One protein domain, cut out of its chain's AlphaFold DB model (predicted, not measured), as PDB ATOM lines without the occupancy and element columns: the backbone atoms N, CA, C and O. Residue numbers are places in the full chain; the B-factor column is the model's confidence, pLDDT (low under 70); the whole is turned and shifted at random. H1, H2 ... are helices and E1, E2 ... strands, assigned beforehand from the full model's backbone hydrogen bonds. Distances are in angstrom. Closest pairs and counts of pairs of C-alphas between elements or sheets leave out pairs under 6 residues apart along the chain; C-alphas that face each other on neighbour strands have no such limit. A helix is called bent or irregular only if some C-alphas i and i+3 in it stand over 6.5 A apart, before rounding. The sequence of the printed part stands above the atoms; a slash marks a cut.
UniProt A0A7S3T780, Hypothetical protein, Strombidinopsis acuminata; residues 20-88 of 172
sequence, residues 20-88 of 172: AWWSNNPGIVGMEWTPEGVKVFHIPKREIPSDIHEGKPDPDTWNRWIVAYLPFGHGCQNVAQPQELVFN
ATOM      1  N   ALA A  20      -1.595  35.156  14.206       89.75
ATOM      2  CA  ALA A  20      -0.219  35.028  14.691       89.75
ATOM      3  C   ALA A  20       0.301  33.584  14.598       89.75
ATOM      4  O   ALA A  20       1.448  33.354  14.222       89.75
ATOM      5  N   TRP A  21      -0.544  32.595  14.899       93.25
ATOM      6  CA  TRP A  21      -0.191  31.188  14.733       93.25
ATOM      7  C   TRP A  21       0.083  30.853  13.262       93.25
ATOM      8  O   TRP A  21       1.099  30.229  12.969       93.25
ATOM      9  N   TRP A  22      -0.778  31.300  12.341       92.50
ATOM     10  CA  TRP A  22      -0.600  31.062  10.903       92.50
ATOM     11  C   TRP A  22       0.655  31.742  10.349       92.50
ATOM     12  O   TRP A  22       1.410  31.106   9.619       92.50
ATOM     13  N   SER A  23       0.925  32.984  10.760       92.50
ATOM     14  CA  SER A  23       2.140  33.722  10.387       92.50
ATOM     15  C   SER A  23       3.419  33.005  10.847       92.50
ATOM     16  O   SER A  23       4.382  32.907  10.091       92.50
ATOM     17  N   ASN A  24       3.405  32.410  12.045       94.62
ATOM     18  CA  ASN A  24       4.541  31.654  12.584       94.62
ATOM     19  C   ASN A  24       4.675  30.226  12.028       94.62
ATOM     20  O   ASN A  24       5.701  29.579  12.243       94.62
ATOM     21  N   ASN A  25       3.662  29.714  11.324       95.38
ATOM     22  CA  ASN A  25       3.651  28.359  10.771       95.38
ATOM     23  C   ASN A  25       3.344  28.382   9.265       95.38
ATOM     24  O   ASN A  25       2.357  27.776   8.825       95.38
ATOM     25  N   PRO A  26       4.184  29.059   8.454       96.12
ATOM     26  CA  PRO A  26       3.983  29.117   7.018       96.12
ATOM     27  C   PRO A  26       4.087  27.715   6.416       96.12
ATOM     28  O   PRO A  26       4.801  26.838   6.915       96.12
ATOM     29  N   GLY A  27       3.386  27.507   5.313       96.12
ATOM     30  CA  GLY A  27       3.295  26.208   4.673       96.12
ATOM     31  C   GLY A  27       2.230  26.206   3.595       96.12
ATOM     32  O   GLY A  27       1.817  27.259   3.110       96.12
ATOM     33  N   ILE A  28       1.785  25.012   3.234       96.25
ATOM     34  CA  ILE A  28       0.722  24.814   2.260       96.25
ATOM     35  C   ILE A  28      -0.582  24.608   3.016       96.25
ATOM     36  O   ILE A  28      -0.666  23.760   3.904       96.25
ATOM     37  N   VAL A  29      -1.601  25.377   2.644       95.62
ATOM     38  CA  VAL A  29      -2.991  25.029   2.933       95.62
ATOM     39  C   VAL A  29      -3.520  24.308   1.702       95.62
ATOM     40  O   VAL A  29      -3.604  24.898   0.627       95.62
ATOM     41  N   GLY A  30      -3.790  23.015   1.849       94.50
ATOM     42  CA  GLY A  30      -4.271  22.148   0.776       94.50
ATOM     43  C   GLY A  30      -5.732  21.776   0.987       94.50
ATOM     44  O   GLY A  30      -6.203  21.726   2.123       94.50
ATOM     45  N   MET A  31      -6.436  21.480  -0.099       94.31
ATOM     46  CA  MET A  31      -7.792  20.944  -0.049       94.31
ATOM     47  C   MET A  31      -7.917  19.794  -1.041       94.31
ATOM     48  O   MET A  31      -7.646  19.968  -2.227       94.31
ATOM     49  N   GLU A  32      -8.355  18.644  -0.546       93.12
ATOM     50  CA  GLU A  32      -8.875  17.558  -1.368       93.12
ATOM     51  C   GLU A  32     -10.399  17.620  -1.316       93.12
ATOM     52  O   GLU A  32     -10.988  17.725  -0.238       93.12
ATOM     53  N   TRP A  33     -11.029  17.542  -2.483       89.69
ATOM     54  CA  TRP A  33     -12.474  17.463  -2.614       89.69
ATOM     55  C   TRP A  33     -12.824  16.310  -3.541       89.69
ATOM     56  O   TRP A  33     -12.522  16.343  -4.733       89.69
ATOM     57  N   THR A  34     -13.502  15.313  -2.982       87.00
ATOM     58  CA  THR A  34     -14.018  14.151  -3.702       87.00
ATOM     59  C   THR A  34     -15.524  13.966  -3.441       87.00
ATOM     60  O   THR A  34     -16.108  14.676  -2.613       87.00
ATOM     61  N   PRO A  35     -16.199  13.024  -4.125       85.00
ATOM     62  CA  PRO A  35     -17.587  12.667  -3.819       85.00
ATOM     63  C   PRO A  35     -17.816  12.173  -2.378       85.00
ATOM     64  O   PRO A  35     -18.943  12.221  -1.888       85.00
ATOM     65  N   GLU A  36     -16.773  11.716  -1.683       86.12
ATOM     66  CA  GLU A  36     -16.831  11.244  -0.294       86.12
ATOM     67  C   GLU A  36     -16.732  12.386   0.727       86.12
ATOM     68  O   GLU A  36     -17.093  12.199   1.892       86.12
ATOM     69  N   GLY A  37     -16.244  13.567   0.331       88.12
ATOM     70  CA  GLY A  37     -16.114  14.712   1.226       88.12
ATOM     71  C   GLY A  37     -14.984  15.673   0.882       88.12
ATOM     72  O   GLY A  37     -14.379  15.631  -0.189       88.12
ATOM     73  N   VAL A  38     -14.691  16.548   1.844       90.50
ATOM     74  CA  VAL A  38     -13.605  17.530   1.771       90.50
ATOM     75  C   VAL A  38     -12.621  17.304   2.911       90.50
ATOM     76  O   VAL A  38     -13.009  17.289   4.083       90.50
ATOM     77  N   LYS A  39     -11.337  17.179   2.582       92.81
ATOM     78  CA  LYS A  39     -10.231  17.222   3.546       92.81
ATOM     79  C   LYS A  39      -9.458  18.520   3.354       92.81
ATOM     80  O   LYS A  39      -9.139  18.901   2.232       92.81
ATOM     81  N   VAL A  40      -9.133  19.182   4.457       94.44
ATOM     82  CA  VAL A  40      -8.269  20.366   4.472       94.44
ATOM     83  C   VAL A  40      -6.989  20.018   5.206       94.44
ATOM     84  O   VAL A  40      -7.026  19.478   6.315       94.44
ATOM     85  N   PHE A  41      -5.863  20.367   4.598       95.69
ATOM     86  CA  PHE A  41      -4.528  20.081   5.097       95.69
ATOM     87  C   PHE A  41      -3.801  21.370   5.449       95.69
ATOM     88  O   PHE A  41      -3.945  22.386   4.768       95.69
ATOM     89  N   HIS A  42      -2.954  21.308   6.470       96.31
ATOM     90  CA  HIS A  42      -1.900  22.292   6.680       96.31
ATOM     91  C   HIS A  42      -0.564  21.569   6.756       96.31
ATOM     92  O   HIS A  42      -0.276  20.895   7.742       96.31
ATOM     93  N   ILE A  43       0.233  21.719   5.704       97.31
ATOM     94  CA  ILE A  43       1.543  21.090   5.562       97.31
ATOM     95  C   ILE A  43       2.597  22.153   5.892       97.31
ATOM     96  O   ILE A  43       2.770  23.092   5.105       97.31
ATOM     97  N   PRO A  44       3.289  22.068   7.042       96.75
ATOM     98  CA  PRO A  44       4.307  23.045   7.411       96.75
ATOM     99  C   PRO A  44       5.411  23.125   6.356       96.75
ATOM    100  O   PRO A  44       5.800  22.112   5.784       96.75
ATOM    101  N   LYS A  45       5.987  24.314   6.138       96.31
ATOM    102  CA  LYS A  45       7.021  24.550   5.108       96.31
ATOM    103  C   LYS A  45       8.186  23.550   5.145       96.31
ATOM    104  O   LYS A  45       8.753  23.235   4.107       96.31
ATOM    105  N   ARG A  46       8.551  23.066   6.336       96.25
ATOM    106  CA  ARG A  46       9.667  22.125   6.561       96.25
ATOM    107  C   ARG A  46       9.312  20.668   6.260       96.25
ATOM    108  O   ARG A  46      10.183  19.812   6.303       96.25
ATOM    109  N   GLU A  47       8.038  20.397   6.025       97.19
ATOM    110  CA  GLU A  47       7.482  19.061   5.860       97.19
ATOM    111  C   GLU A  47       6.813  18.889   4.496       97.19
ATOM    112  O   GLU A  47       6.137  17.890   4.286       97.19
ATOM    113  N   ILE A  48       6.975  19.850   3.579       96.31
ATOM    114  CA  ILE A  48       6.387  19.768   2.241       96.31
ATOM    115  C   ILE A  48       6.906  18.491   1.549       96.31
ATOM    116  O   ILE A  48       8.120  18.350   1.389       96.31
ATOM    117  N   PRO A  49       6.015  17.553   1.179       96.00
ATOM    118  CA  PRO A  49       6.407  16.296   0.552       96.00
ATOM    119  C   PRO A  49       6.868  16.487  -0.905       96.00
ATOM    120  O   PRO A  49       6.591  17.503  -1.552       96.00
ATOM    121  N   SER A  50       7.640  15.521  -1.416       95.62
ATOM    122  CA  SER A  50       8.274  15.602  -2.742       95.62
ATOM    123  C   SER A  50       7.273  15.568  -3.895       95.62
ATOM    124  O   SER A  50       7.488  16.230  -4.904       95.62
ATOM    125  N   ASP A  51       6.152  14.878  -3.726       94.19
ATOM    126  CA  ASP A  51       5.035  14.816  -4.671       94.19
ATOM    127  C   ASP A  51       4.499  16.219  -5.042       94.19
ATOM    128  O   ASP A  51       4.226  16.500  -6.212       94.19
ATOM    129  N   ILE A  52       4.449  17.158  -4.090       92.62
ATOM    130  CA  ILE A  52       4.102  18.565  -4.344       92.62
ATOM    131  C   ILE A  52       5.195  19.271  -5.156       92.62
ATOM    132  O   ILE A  52       4.886  20.043  -6.074       92.62
ATOM    133  N   HIS A  53       6.468  19.030  -4.832       88.31
ATOM    134  CA  HIS A  53       7.602  19.609  -5.560       88.31
ATOM    135  C   HIS A  53       7.664  19.116  -7.010       88.31
ATOM    136  O   HIS A  53       7.942  19.901  -7.916       88.31
ATOM    137  N   GLU A  54       7.328  17.850  -7.231       90.94
ATOM    138  CA  GLU A  54       7.263  17.197  -8.540       90.94
ATOM    139  C   GLU A  54       5.985  17.539  -9.322       90.94
ATOM    140  O   GLU A  54       5.852  17.173 -10.491       90.94
ATOM    141  N   GLY A  55       5.039  18.253  -8.701       88.19
ATOM    142  CA  GLY A  55       3.770  18.623  -9.322       88.19
ATOM    143  C   GLY A  55       2.813  17.445  -9.522       88.19
ATOM    144  O   GLY A  55       1.951  17.518 -10.396       88.19
ATOM    145  N   LYS A  56       2.951  16.384  -8.725       91.06
ATOM    146  CA  LYS A  56       2.128  15.169  -8.742       91.06
ATOM    147  C   LYS A  56       1.565  14.886  -7.340       91.06
ATOM    148  O   LYS A  56       1.897  13.851  -6.777       91.06
ATOM    149  N   PRO A  57       0.781  15.807  -6.750       92.94
ATOM    150  CA  PRO A  57       0.317  15.663  -5.372       92.94
ATOM    151  C   PRO A  57      -0.485  14.373  -5.162       92.94
ATOM    152  O   PRO A  57      -1.341  14.045  -5.984       92.94
ATOM    153  N   ASP A  58      -0.240  13.709  -4.035       93.12
ATOM    154  CA  ASP A  58      -0.900  12.481  -3.594       93.12
ATOM    155  C   ASP A  58      -1.470  12.647  -2.167       93.12
ATOM    156  O   ASP A  58      -0.816  12.301  -1.169       93.12
ATOM    157  N   PRO A  59      -2.698  13.196  -2.043       93.94
ATOM    158  CA  PRO A  59      -3.320  13.489  -0.754       93.94
ATOM    159  C   PRO A  59      -3.561  12.276   0.153       93.94
ATOM    160  O   PRO A  59      -3.686  12.452   1.369       93.94
ATOM    161  N   ASP A  60      -3.580  11.050  -0.379       92.62
ATOM    162  CA  ASP A  60      -3.756   9.838   0.431       92.62
ATOM    163  C   ASP A  60      -2.581   9.621   1.399       92.62
ATOM    164  O   ASP A  60      -2.740   9.057   2.488       92.62
ATOM    165  N   THR A  61      -1.407  10.159   1.060       94.69
ATOM    166  CA  THR A  61      -0.209  10.125   1.909       94.69
ATOM    167  C   THR A  61      -0.161  11.260   2.944       94.69
ATOM    168  O   THR A  61       0.717  11.287   3.810       94.69
ATOM    169  N   TRP A  62      -1.118  12.198   2.910       96.06
ATOM    170  CA  TRP A  62      -1.077  13.454   3.675       96.06
ATOM    171  C   TRP A  62      -1.884  13.435   4.980       96.06
ATOM    172  O   TRP A  62      -1.978  14.460   5.659       96.06
ATOM    173  N   ASN A  63      -2.451  12.290   5.378       93.88
ATOM    174  CA  ASN A  63      -3.404  12.192   6.496       93.88
ATOM    175  C   ASN A  63      -2.920  12.830   7.815       93.88
ATOM    176  O   ASN A  63      -3.717  13.385   8.569       93.88
ATOM    177  N   ARG A  64      -1.608  12.813   8.082       95.38
ATOM    178  CA  ARG A  64      -1.009  13.423   9.285       95.38
ATOM    179  C   ARG A  64      -1.132  14.951   9.355       95.38
ATOM    180  O   ARG A  64      -0.949  15.521  10.425       95.38
ATOM    181  N   TRP A  65      -1.419  15.608   8.233       96.06
ATOM    182  CA  TRP A  65      -1.565  17.061   8.126       96.06
ATOM    183  C   TRP A  65      -3.023  17.517   8.018       96.06
ATOM    184  O   TRP A  65      -3.270  18.702   7.788       96.06
ATOM    185  N   ILE A  66      -3.995  16.611   8.173       94.19
ATOM    186  CA  ILE A  66      -5.416  16.967   8.158       94.19
ATOM    187  C   ILE A  66      -5.716  17.897   9.337       94.19
ATOM    188  O   ILE A  66      -5.483  17.564  10.498       94.19
ATOM    189  N   VAL A  67      -6.277  19.066   9.031       92.38
ATOM    190  CA  VAL A  67      -6.748  20.047  10.020       92.38
ATOM    191  C   VAL A  67      -8.265  20.190  10.038       92.38
ATOM    192  O   VAL A  67      -8.812  20.695  11.017       92.38
ATOM    193  N   ALA A  68      -8.946  19.735   8.984       91.38
ATOM    194  CA  ALA A  68     -10.397  19.643   8.934       91.38
ATOM    195  C   ALA A  68     -10.830  18.501   8.008       91.38
ATOM    196  O   ALA A  68     -10.220  18.277   6.962       91.38
ATOM    197  N   TYR A  69     -11.912  17.816   8.372       90.69
ATOM    198  CA  TYR A  69     -12.533  16.792   7.539       90.69
ATOM    199  C   TYR A  69     -14.054  16.942   7.564       90.69
ATOM    200  O   TYR A  69     -14.662  16.984   8.635       90.69
ATOM    201  N   LEU A  70     -14.653  17.047   6.379       88.38
ATOM    202  CA  LEU A  70     -16.090  17.137   6.161       88.38
ATOM    203  C   LEU A  70     -16.532  15.962   5.275       88.38
ATOM    204  O   LEU A  70     -16.521  16.097   4.051       88.38
ATOM    205  N   PRO A  71     -16.904  14.811   5.860       88.06
ATOM    206  CA  PRO A  71     -17.448  13.699   5.092       88.06
ATOM    207  C   PRO A  71     -18.825  14.055   4.520       88.06
ATOM    208  O   PRO A  71     -19.666  14.642   5.209       88.06
ATOM    209  N   PHE A  72     -19.083  13.659   3.278       86.44
ATOM    210  CA  PHE A  72     -20.405  13.749   2.671       86.44
ATOM    211  C   PHE A  72     -21.220  12.498   2.999       86.44
ATOM    212  O   PHE A  72     -20.853  11.376   2.662       86.44
ATOM    213  N   GLY A  73     -22.354  12.697   3.675       80.00
ATOM    214  CA  GLY A  73     -23.363  11.656   3.863       80.00
ATOM    215  C   GLY A  73     -24.236  11.456   2.619       80.00
ATOM    216  O   GLY A  73     -24.117  12.178   1.625       80.00
ATOM    217  N   HIS A  74     -25.167  10.502   2.692       76.06
ATOM    218  CA  HIS A  74     -26.170  10.293   1.645       76.06
ATOM    219  C   HIS A  74     -26.917  11.600   1.327       76.06
ATOM    220  O   HIS A  74     -27.469  12.239   2.219       76.06
ATOM    221  N   GLY A  75     -26.918  11.999   0.050       73.19
ATOM    222  CA  GLY A  75     -27.548  13.236  -0.428       73.19
ATOM    223  C   GLY A  75     -26.645  14.477  -0.446       73.19
ATOM    224  O   GLY A  75     -27.031  15.479  -1.039       73.19
ATOM    225  N   CYS A  76     -25.431  14.419   0.117       74.25
ATOM    226  CA  CYS A  76     -24.514  15.566   0.155       74.25
ATOM    227  C   CYS A  76     -23.532  15.646  -1.029       74.25
ATOM    228  O   CYS A  76     -22.728  16.567  -1.094       74.25
ATOM    229  N   GLN A  77     -23.591  14.714  -1.981       68.44
ATOM    230  CA  GLN A  77     -22.600  14.603  -3.064       68.44
ATOM    231  C   GLN A  77     -22.675  15.747  -4.095       68.44
ATOM    232  O   GLN A  77     -21.686  16.037  -4.756       68.44
ATOM    233  N   ASN A  78     -23.823  16.432  -4.199       72.12
ATOM    234  CA  ASN A  78     -24.076  17.498  -5.181       72.12
ATOM    235  C   ASN A  78     -24.395  18.856  -4.528       72.12
ATOM    236  O   ASN A  78     -25.062  19.699  -5.128       72.12
ATOM    237  N   VAL A  79     -23.964  19.071  -3.281       75.88
ATOM    238  CA  VAL A  79     -24.306  20.286  -2.508       75.88
ATOM    239  C   VAL A  79     -23.623  21.551  -3.015       75.88
ATOM    240  O   VAL A  79     -24.028  22.649  -2.640       75.88
ATOM    241  N   ALA A  80     -22.602  21.422  -3.863       73.69
ATOM    242  CA  ALA A  80     -21.887  22.556  -4.415       73.69
ATOM    243  C   ALA A  80     -21.535  22.346  -5.893       73.69
ATOM    244  O   ALA A  80     -21.154  21.263  -6.328       73.69
ATOM    245  N   GLN A  81     -21.712  23.421  -6.659       78.50
ATOM    246  CA  GLN A  81     -21.346  23.555  -8.072       78.50
ATOM    247  C   GLN A  81     -19.842  23.870  -8.204       78.50
ATOM    248  O   GLN A  81     -19.172  23.990  -7.175       78.50
ATOM    249  N   PRO A  82     -19.271  24.038  -9.414       79.94
ATOM    250  CA  PRO A  82     -17.906  24.550  -9.546       79.94
ATOM    251  C   PRO A  82     -17.692  25.812  -8.695       79.94
ATOM    252  O   PRO A  82     -18.520  26.722  -8.719       79.94
ATOM    253  N   GLN A  83     -16.618  25.833  -7.904       84.12
ATOM    254  CA  GLN A  83     -16.340  26.899  -6.937       84.12
ATOM    255  C   GLN A  83     -15.344  27.930  -7.471       84.12
ATOM    256  O   GLN A  83     -14.520  27.633  -8.335       84.12
ATOM    257  N   GLU A  84     -15.385  29.128  -6.889       83.38
ATOM    258  CA  GLU A  84     -14.377  30.176  -7.063       83.38
ATOM    259  C   GLU A  84     -13.459  30.215  -5.828       83.38
ATOM    260  O   GLU A  84     -13.922  30.102  -4.692       83.38
ATOM    261  N   LEU A  85     -12.152  30.395  -6.038       86.62
ATOM    262  CA  LEU A  85     -11.212  30.636  -4.940       86.62
ATOM    263  C   LEU A  85     -11.277  32.113  -4.537       86.62
ATOM    264  O   LEU A  85     -11.033  32.992  -5.361       86.62
ATOM    265  N   VAL A  86     -11.576  32.384  -3.266       86.81
ATOM    266  CA  VAL A  86     -11.713  33.745  -2.729       86.81
ATOM    267  C   VAL A  86     -10.709  33.964  -1.603       86.81
ATOM    268  O   VAL A  86     -10.730  33.260  -0.596       86.81
ATOM    269  N   PHE A  87      -9.871  34.988  -1.754       87.69
ATOM    270  CA  PHE A  87      -8.996  35.498  -0.698       87.69
ATOM    271  C   PHE A  87      -9.511  36.863  -0.269       87.69
ATOM    272  O   PHE A  87      -9.721  37.746  -1.097       87.69
ATOM    273  N   ASN A  88      -9.751  37.023   1.025       91.31
ATOM    274  CA  ASN A  88     -10.380  38.215   1.565       91.31
ATOM    275  C   ASN A  88      -9.923  38.438   3.010       91.31
ATOM    276  O   ASN A  88      -9.921  37.502   3.808       91.31
TER     277      ASN A  88
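Overview. This is residues 20 to 88 of the 172 residues of the protein "Hypothetical protein" of Strombidinopsis acuminata (UniProt A0A7S3T780). A narrow three-stranded sheet makes the core, with the short helix H3 packed on one face, while H1 sits off one end of the sheet and a long tail, residues 79 to 88, sticks out free. The 69 printed residues hold three named helices and three named strands in the order H1, E1, E2, H2, H3, E3. The sheet's order is E1, E2, E3, antiparallel, and the class is mixed, helices and strands. The whole is loose, with a radius of gyration of the C-alphas of 13.7 A and spans of 39 by 28 by 20 A.

Along the chain. H1 is residues 20 to 24, beginning at C-alpha 20 (-0.219, 35.028, 14.691). E1 is residues 27 to 34, 22.7 A long, and E2 residues 37 to 44, 22.9 A. H2 is residues 50 to 53 and H3 residues 59 to 65, 9.7 A. H3 is irregular: C-alphas 61 and 64 are 8.1 A apart. E3 is residues 66 to 71, 12.8 A, ending at C-alpha 71 (-17.448, 13.699, 5.092).

Arrangement. E1 and E2 form a hairpin, antiparallel at 165 degrees; N 30 and O 41 are 3.0 A apart. E2 and E3 are antiparallel at 177 degrees, with N 38 and O 70 at 2.9 A. H3 is on the sheet at a height of 6.9 A and only just stands up from it, rising 41 degrees; its closest C-alphas with E2 are Phe 41 and Trp 65, 5.2 A. H1 and H2 are not on the sheet. H1's O i to N i+4 pair is within hydrogen-bond range, H2 is too short for one, and H3 has 0 of 3, with 2 of 4 O i to N i+3 pairs.

Size, cuts and confidence. The C-alphas farthest apart, Asn 24 and Gly 75, are 39.2 A apart. The printed part has no cut, and its links between named elements are tight. Residue 77 has pLDDT under 70.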